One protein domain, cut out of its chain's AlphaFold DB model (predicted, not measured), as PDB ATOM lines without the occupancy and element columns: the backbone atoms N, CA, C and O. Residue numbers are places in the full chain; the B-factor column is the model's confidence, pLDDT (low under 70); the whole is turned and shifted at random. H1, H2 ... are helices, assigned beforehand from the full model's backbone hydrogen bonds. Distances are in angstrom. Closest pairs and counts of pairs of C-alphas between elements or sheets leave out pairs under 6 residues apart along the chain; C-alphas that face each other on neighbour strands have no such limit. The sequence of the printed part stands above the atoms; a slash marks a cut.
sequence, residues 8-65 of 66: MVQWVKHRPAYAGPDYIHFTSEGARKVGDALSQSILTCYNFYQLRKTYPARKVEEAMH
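What this domain is: This is residues 8 to 65 of the 66 residues of an uncharacterized protein of Rikenellaceae bacterium (UniProt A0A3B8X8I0). One long helix, H2, makes the longest axis, with a small head of H1 and the loop of residues 14 to 27 at its first end and the short helix H3 turned off at its last end. The 58 printed residues, with three named helices in the order H1, H2, H3 and no named strand, are all helix in class. The whole is an extended rod, radius of gyration of the C-alphas 19.0 A, spanning 54 by 20 by 17 A.

How they stand to each other: H1, residues 8 to 13, and H2, residues 28 to 54, are close but not clearly touching; their closest C-alphas, of Trp 11 and Gly 30, are 7.7 A apart. They run opposite ways at a steep tilt of 54 degrees. H2 and H3, residues 57 to 64, meet only through their link. H1 and H3 are apart. In H1, H2 and H3 every O i to N i+4 pair is within hydrogen-bond range.

Where its parts are: H1 begins at C-alpha 8 (-101.681, -91.733, 66.958). H2 is 38.7 A long. H3 ends at C-alpha 64 (-136.594, -72.315, 63.904).

The domain as a whole: The printed part has no cut. The H1 to H2 link is long. Residues 57 to 61 and 64 to 65 have pLDDT under 70.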
ATOM      1  N   MET A   8    -102.512 -90.856  67.794       96.88
ATOM      2  CA  MET A   8    -101.681 -91.733  66.958       96.88
ATOM      3  C   MET A   8    -101.297 -93.036  67.676       96.88
ATOM      4  O   MET A   8    -101.297 -94.107  67.073       96.88
ATOM      5  N   VAL A   9    -101.068 -92.987  68.994       97.25
ATOM      6  CA  VAL A   9    -100.763 -94.182  69.800       97.25
ATOM      7  C   VAL A   9    -101.895 -95.209  69.727       97.25
ATOM      8  O   VAL A   9    -101.645 -96.414  69.674       97.25
ATOM      9  N   GLN A  10    -103.146 -94.748  69.689       97.38
ATOM     10  CA  GLN A  10    -104.307 -95.627  69.559       97.38
ATOM     11  C   GLN A  10    -104.379 -96.249  68.160       97.38
ATOM     12  O   GLN A  10    -104.731 -97.418  68.033       97.38
ATOM     13  N   TRP A  11    -103.988 -95.505  67.123       97.75
ATOM     14  CA  TRP A  11    -103.967 -95.984  65.739       97.75
ATOM     15  C   TRP A  11    -102.898 -97.056  65.499       97.75
ATOM     16  O   TRP A  11    -103.163 -98.027  64.787       97.75
ATOM     17  N   VAL A  12    -101.735 -96.938  66.148       98.19
ATOM     18  CA  VAL A  12    -100.688 -97.978  66.154       98.19
ATOM     19  C   VAL A  12    -101.147 -99.229  66.919       98.19
ATOM     20  O   VAL A  12    -100.908-100.365  66.503       98.19
ATOM     21  N   LYS A  13    -101.848 -99.042  68.044       97.81
ATOM     22  CA  LYS A  13    -102.347-100.147  68.881       97.81
ATOM     23  C   LYS A  13    -103.610-100.824  68.331       97.81
ATOM     24  O   LYS A  13    -103.935-101.919  68.788       97.81
ATOM     25  N   HIS A  14    -104.304-100.222  67.364       97.75
ATOM     26  CA  HIS A  14    -105.533-100.772  66.786       97.75
ATOM     27  C   HIS A  14    -105.301-102.113  66.062       97.75
ATOM     28  O   HIS A  14    -104.174-102.460  65.696       97.75
ATOM     29  N   ARG A  15    -106.367-102.903  65.878       96.69
ATOM     30  CA  ARG A  15    -106.340-104.195  65.173       96.69
ATOM     31  C   ARG A  15    -107.530-104.265  64.199       96.69
ATOM     32  O   ARG A  15    -108.656-104.365  64.678       96.69
ATOM     33  N   PRO A  16    -107.304-104.214  62.870       94.94
ATOM     34  CA  PRO A  16    -106.004-104.093  62.187       94.94
ATOM     35  C   PRO A  16    -105.296-102.768  62.512       94.94
ATOM     36  O   PRO A  16    -105.946-101.790  62.854       94.94
ATOM     37  N   ALA A  17    -103.963-102.719  62.447       97.69
ATOM     38  CA  ALA A  17    -103.238-101.475  62.727       97.69
ATOM     39  C   ALA A  17    -103.610-100.405  61.693       97.69
ATOM     40  O   ALA A  17    -103.622-100.691  60.495       97.69
ATOM     41  N   TYR A  18    -103.897 -99.184  62.145       98.12
ATOM     42  CA  TYR A  18    -104.178 -98.050  61.260       98.12
ATOM     43  C   TYR A  18    -102.945 -97.170  61.025       98.12
ATOM     44  O   TYR A  18    -102.867 -96.477  60.017       98.12
ATOM     45  N   ALA A  19    -101.956 -97.219  61.913       98.25
ATOM     46  CA  ALA A  19    -100.675 -96.546  61.728       98.25
ATOM     47  C   ALA A  19     -99.508 -97.522  61.893       98.25
ATOM     48  O   ALA A  19     -99.623 -98.534  62.591       98.25
ATOM     49  N   GLY A  20     -98.406 -97.220  61.212       97.62
ATOM     50  CA  GLY A  20     -97.152 -97.944  61.308       97.62
ATOM     51  C   GLY A  20     -96.487 -97.754  62.675       97.62
ATOM     52  O   GLY A  20     -96.776 -96.793  63.390       97.62
ATOM     53  N   PRO A  21     -95.571 -98.658  63.060       97.19
ATOM     54  CA  PRO A  21     -94.868 -98.583  64.343       97.19
ATOM     55  C   PRO A  21     -93.929 -97.372  64.460       97.19
ATOM     56  O   PRO A  21     -93.415 -97.115  65.543       97.19
ATOM     57  N   ASP A  22     -93.706 -96.636  63.368       97.69
ATOM     58  CA  ASP A  22     -92.954 -95.380  63.341       97.69
ATOM     59  C   ASP A  22     -93.756 -94.176  63.865       97.69
ATOM     60  O   ASP A  22     -93.184 -93.104  64.034       97.69
ATOM     61  N   TYR A  23     -95.055 -94.350  64.149       97.31
ATOM     62  CA  TYR A  23     -95.980 -93.298  64.592       97.31
ATOM     63  C   TYR A  23     -96.116 -92.121  63.606       97.31
ATOM     64  O   TYR A  23     -96.620 -91.063  63.983       97.31
ATOM     65  N   ILE A  24     -95.698 -92.293  62.349       97.12
ATOM     66  CA  ILE A  24     -95.716 -91.247  61.318       97.12
ATOM     67  C   ILE A  24     -96.642 -91.657  60.175       97.12
ATOM     68  O   ILE A  24     -97.528 -90.889  59.795       97.12
ATOM     69  N   HIS A  25     -96.467 -92.861  59.629       98.06
ATOM     70  CA  HIS A  25     -97.177 -93.280  58.423       98.06
ATOM     71  C   HIS A  25     -98.432 -94.089  58.744       98.06
ATOM     72  O   HIS A  25     -98.469 -94.895  59.675       98.06
ATOM     73  N   PHE A  26     -99.473 -93.926  57.928       98.06
ATOM     74  CA  PHE A  26    -100.625 -94.821  57.969       98.06
ATOM     75  C   PHE A  26    -100.311 -96.168  57.323       98.06
ATOM     76  O   PHE A  26     -99.533 -96.263  56.376       98.06
ATOM     77  N   THR A  27    -100.986 -97.212  57.794       98.31
ATOM     78  CA  THR A  27    -101.142 -98.445  57.015       98.31
ATOM     79  C   THR A  27    -102.172 -98.224  55.904       98.31
ATOM     80  O   THR A  27    -102.900 -97.227  55.908       98.31
ATOM     81  N   SER A  28    -102.315 -99.176  54.979       98.19
ATOM     82  CA  SER A  28    -103.375 -99.128  53.960       98.19
ATOM     83  C   SER A  28    -104.775 -98.995  54.574       98.19
ATOM     84  O   SER A  28    -105.585 -98.207  54.088       98.19
ATOM     85  N   GLU A  29    -105.046 -99.686  55.686       98.00
ATOM     86  CA  GLU A  29    -106.330 -99.588  56.392       98.00
ATOM     87  C   GLU A  29    -106.540 -98.221  57.049       98.00
ATOM     88  O   GLU A  29    -107.643 -97.671  56.994       98.00
ATOM     89  N   GLY A  30    -105.493 -97.637  57.639       97.94
ATOM     90  CA  GLY A  30    -105.579 -96.285  58.191       97.94
ATOM     91  C   GLY A  30    -105.804 -95.232  57.116       97.94
ATOM     92  O   GLY A  30    -106.681 -94.381  57.268       97.94
ATOM     93  N   ALA A  31    -105.075 -95.325  56.003       98.19
ATOM     94  CA  ALA A  31    -105.233 -94.426  54.865       98.19
ATOM     95  C   ALA A  31    -106.652 -94.511  54.284       98.19
ATOM     96  O   ALA A  31    -107.293 -93.478  54.084       98.19
ATOM     97  N   ARG A  32    -107.184 -95.729  54.109       98.06
ATOM     98  CA  ARG A  32    -108.573 -95.950  53.685       98.06
ATOM     99  C   ARG A  32    -109.563 -95.302  54.652       98.06
ATOM    100  O   ARG A  32    -110.423 -94.545  54.220       98.06
ATOM    101  N   LYS A  33    -109.406 -95.512  55.965       97.31
ATOM    102  CA  LYS A  33    -110.291 -94.930  56.987       97.31
ATOM    103  C   LYS A  33    -110.304 -93.398  56.959       97.31
ATOM    104  O   LYS A  33    -111.364 -92.793  57.128       97.31
ATOM    105  N   VAL A  34    -109.145 -92.762  56.777       97.06
ATOM    106  CA  VAL A  34    -109.054 -91.298  56.645       97.06
ATOM    107  C   VAL A  34    -109.697 -90.832  55.337       97.06
ATOM    108  O   VAL A  34    -110.470 -89.874  55.362       97.06
ATOM    109  N   GLY A  35    -109.436 -91.525  54.225       98.00
ATOM    110  CA  GLY A  35    -110.041 -91.235  52.924       98.00
ATOM    111  C   GLY A  35    -111.568 -91.316  52.950       98.00
ATOM    112  O   GLY A  35    -112.241 -90.380  52.517       98.00
ATOM    113  N   ASP A  36    -112.119 -92.374  53.547       98.12
ATOM    114  CA  ASP A  36    -113.561 -92.567  53.718       98.12
ATOM    115  C   ASP A  36    -114.178 -91.423  54.539       98.12
ATOM    116  O   ASP A  36    -115.189 -90.840  54.145       98.12
ATOM    117  N   ALA A  37    -113.543 -91.049  55.655       97.44
ATOM    118  CA  ALA A  37    -114.018 -89.964  56.513       97.44
ATOM    119  C   ALA A  37    -113.996 -88.598  55.805       97.44
ATOM    120  O   ALA A  37    -114.922 -87.797  55.970       97.44
ATOM    121  N   LEU A  38    -112.960 -88.324  55.008       97.75
ATOM    122  CA  LEU A  38    -112.867 -87.100  54.216       97.75
ATOM    123  C   LEU A  38    -113.948 -87.065  53.126       97.75
ATOM    124  O   LEU A  38    -114.673 -86.077  53.019       97.75
ATOM    125  N   SER A  39    -114.096 -88.153  52.369       98.38
ATOM    126  CA  SER A  39    -115.114 -88.293  51.322       98.38
ATOM    127  C   SER A  39    -116.527 -88.067  51.870       98.38
ATOM    128  O   SER A  39    -117.281 -87.240  51.354       98.38
ATOM    129  N   GLN A  40    -116.859 -88.713  52.992       98.12
ATOM    130  CA  GLN A  40    -118.146 -88.533  53.669       98.12
ATOM    131  C   GLN A  40    -118.369 -87.089  54.119       98.12
ATOM    132  O   GLN A  40    -119.483 -86.575  54.010       98.12
ATOM    133  N   SER A  41    -117.320 -86.413  54.594       97.94
ATOM    134  CA  SER A  41    -117.410 -85.012  55.020       97.94
ATOM    135  C   SER A  41    -117.721 -84.089  53.837       97.94
ATOM    136  O   SER A  41    -118.592 -83.227  53.941       97.94
ATOM    137  N   ILE A  42    -117.081 -84.313  52.685       98.50
ATOM    138  CA  ILE A  42    -117.353 -83.561  51.450       98.50
ATOM    139  C   ILE A  42    -118.791 -83.801  50.976       98.50
ATOM    140  O   ILE A  42    -119.512 -82.839  50.706       98.50
ATOM    141  N   LEU A  43    -119.233 -85.061  50.920       98.44
ATOM    142  CA  LEU A  43    -120.604 -85.411  50.536       98.44
ATOM    143  C   LEU A  43    -121.637 -84.797  51.483       98.44
ATOM    144  O   LEU A  43    -122.653 -84.274  51.036       98.44
ATOM    145  N   THR A  44    -121.357 -84.795  52.784       97.88
ATOM    146  CA  THR A  44    -122.214 -84.162  53.793       97.88
ATOM    147  C   THR A  44    -122.354 -82.664  53.521       97.88
ATOM    148  O   THR A  44    -123.471 -82.154  53.432       97.88
ATOM    149  N   CYS A  45    -121.240 -81.960  53.308       97.50
ATOM    150  CA  CYS A  45    -121.250 -80.541  52.948       97.50
ATOM    151  C   CYS A  45    -122.024 -80.276  51.648       97.50
ATOM    152  O   CYS A  45    -122.800 -79.319  51.576       97.50
ATOM    153  N   TYR A  46    -121.847 -81.127  50.635       96.94
ATOM    154  CA  TYR A  46    -122.573 -81.030  49.373       96.94
ATOM    155  C   TYR A  46    -124.083 -81.216  49.564       96.94
ATOM    156  O   TYR A  46    -124.865 -80.403  49.074       96.94
ATOM    157  N   ASN A  47    -124.502 -82.220  50.334       96.50
ATOM    158  CA  ASN A  47    -125.911 -82.464  50.630       96.50
ATOM    159  C   ASN A  47    -126.544 -81.276  51.364       96.50
ATOM    160  O   ASN A  47    -127.629 -80.838  50.991       96.50
ATOM    161  N   PHE A  48    -125.845 -80.683  52.339       95.31
ATOM    162  CA  PHE A  48    -126.304 -79.455  52.996       95.31
ATOM    163  C   PHE A  48    -126.402 -78.269  52.036       95.31
ATOM    164  O   PHE A  48    -127.325 -77.460  52.138       95.31
ATOM    165  N   TYR A  49    -125.467 -78.141  51.095       93.44
ATOM    166  CA  TYR A  49    -125.555 -77.124  50.052       93.44
ATOM    167  C   TYR A  49    -126.791 -77.323  49.163       93.44
ATOM    168  O   TYR A  49    -127.529 -76.363  48.951       93.44
ATOM    169  N   GLN A  50    -127.060 -78.550  48.702       94.38
ATOM    170  CA  GLN A  50    -128.256 -78.846  47.904       94.38
ATOM    171  C   GLN A  50    -129.540 -78.582  48.692       94.38
ATOM    172  O   GLN A  50    -130.432 -77.907  48.184       94.38
ATOM    173  N   LEU A  51    -129.591 -79.012  49.957       92.00
ATOM    174  CA  LEU A  51    -130.715 -78.748  50.853       92.00
ATOM    175  C   LEU A  51    -130.997 -77.244  50.961       92.00
ATOM    176  O   LEU A  51    -132.123 -76.803  50.762       92.00
ATOM    177  N   ARG A  52    -129.971 -76.420  51.198       88.81
ATOM    178  CA  ARG A  52    -130.138 -74.957  51.268       88.81
ATOM    179  C   ARG A  52    -130.618 -74.330  49.961       88.81
ATOM    180  O   ARG A  52    -131.250 -73.283  50.001       88.81
ATOM    181  N   LYS A  53    -130.327 -74.934  48.807       88.50
ATOM    182  CA  LYS A  53    -130.854 -74.454  47.522       88.50
ATOM    183  C   LYS A  53    -132.321 -74.803  47.324       88.50
ATOM    184  O   LYS A  53    -133.035 -74.035  46.690       88.50
ATOM    185  N   THR A  54    -132.756 -75.960  47.815       84.25
ATOM    186  CA  THR A  54    -134.134 -76.434  47.634       84.25
ATOM    187  C   THR A  54    -135.087 -75.922  48.713       84.25
ATOM    188  O   THR A  54    -136.293 -75.881  48.479       84.25
ATOM    189  N   TYR A  55    -134.576 -75.501  49.875       74.38
ATOM    190  CA  TYR A  55    -135.363 -74.882  50.941       74.38
ATOM    191  C   TYR A  55    -135.261 -73.352  50.865       74.38
ATOM    192  O   TYR A  55    -134.202 -72.800  51.162       74.38
ATOM    193  N   PRO A  56    -136.338 -72.634  50.491       72.00
ATOM    194  CA  PRO A  56    -136.323 -71.177  50.515       72.00
ATOM    195  C   PRO A  56    -136.104 -70.687  51.951       72.00
ATOM    196  O   PRO A  56    -136.734 -71.204  52.873       72.00
ATOM    197  N   ALA A  57    -135.249 -69.674  52.127       67.88
ATOM    198  CA  ALA A  57    -134.831 -69.151  53.435       67.88
ATOM    199  C   ALA A  57    -136.003 -68.896  54.406       67.88
ATOM    200  O   ALA A  57    -135.912 -69.239  55.581       67.88
ATOM    201  N   ARG A  58    -137.145 -68.424  53.884       66.38
ATOM    202  CA  ARG A  58    -138.388 -68.195  54.640       66.38
ATOM    203  C   ARG A  58    -138.887 -69.435  55.406       66.38
ATOM    204  O   ARG A  58    -139.289 -69.312  56.552       66.38
ATOM    205  N   LYS A  59    -138.816 -70.635  54.814       65.94
ATOM    206  CA  LYS A  59    -139.283 -71.878  55.466       65.94
ATOM    207  C   LYS A  59    -138.361 -72.351  56.593       65.94
ATOM    208  O   LYS A  59    -138.786 -73.127  57.440       65.94
ATOM    209  N   VAL A  60    -137.093 -71.934  56.578       67.88
ATOM    210  CA  VAL A  60    -136.124 -72.265  57.634       67.88
ATOM    211  C   VAL A  60    -136.347 -71.367  58.850       67.88
ATOM    212  O   VAL A  60    -136.309 -71.860  59.972       67.88
ATOM    213  N   GLU A  61    -136.639 -70.081  58.639       65.69
ATOM    214  CA  GLU A  61    -136.979 -69.144  59.720       65.69
ATOM    215  C   GLU A  61    -138.271 -69.544  60.445       65.69
ATOM    216  O   GLU A  61    -138.276 -69.604  61.673       65.69
ATOM    217  N   GLU A  62    -139.316 -69.915  59.696       70.69
ATOM    218  CA  GLU A  62    -140.593 -70.408  60.243       70.69
ATOM    219  C   GLU A  62    -140.434 -71.696  61.076       70.69
ATOM    220  O   GLU A  62    -141.178 -71.912  62.026       70.69
ATOM    221  N   ALA A  63    -139.461 -72.558  60.756       70.06
ATOM    222  CA  ALA A  63    -139.222 -73.811  61.480       70.06
ATOM    223  C   ALA A  63    -138.334 -73.653  62.731       70.06
ATOM    224  O   ALA A  63    -138.315 -74.541  63.583       70.06
ATOM    225  N   MET A  64    -137.573 -72.559  62.831       69.38
ATOM    226  CA  MET A  64    -136.594 -72.315  63.904       69.38
ATOM    227  C   MET A  64    -137.139 -71.410  65.024       69.38
ATOM    228  O   MET A  64    -136.524 -71.343  66.086       69.38
ATOM    229  N   HIS A  65    -138.278 -70.745  64.805       59.97
ATOM    230  CA  HIS A  65    -139.003 -69.953  65.807       59.97
ATOM    231  C   HIS A  65    -140.515 -70.259  65.754       59.97
ATOM    232  O   HIS A  65    -141.254 -69.502  65.120       59.97
TER     233      HIS A  65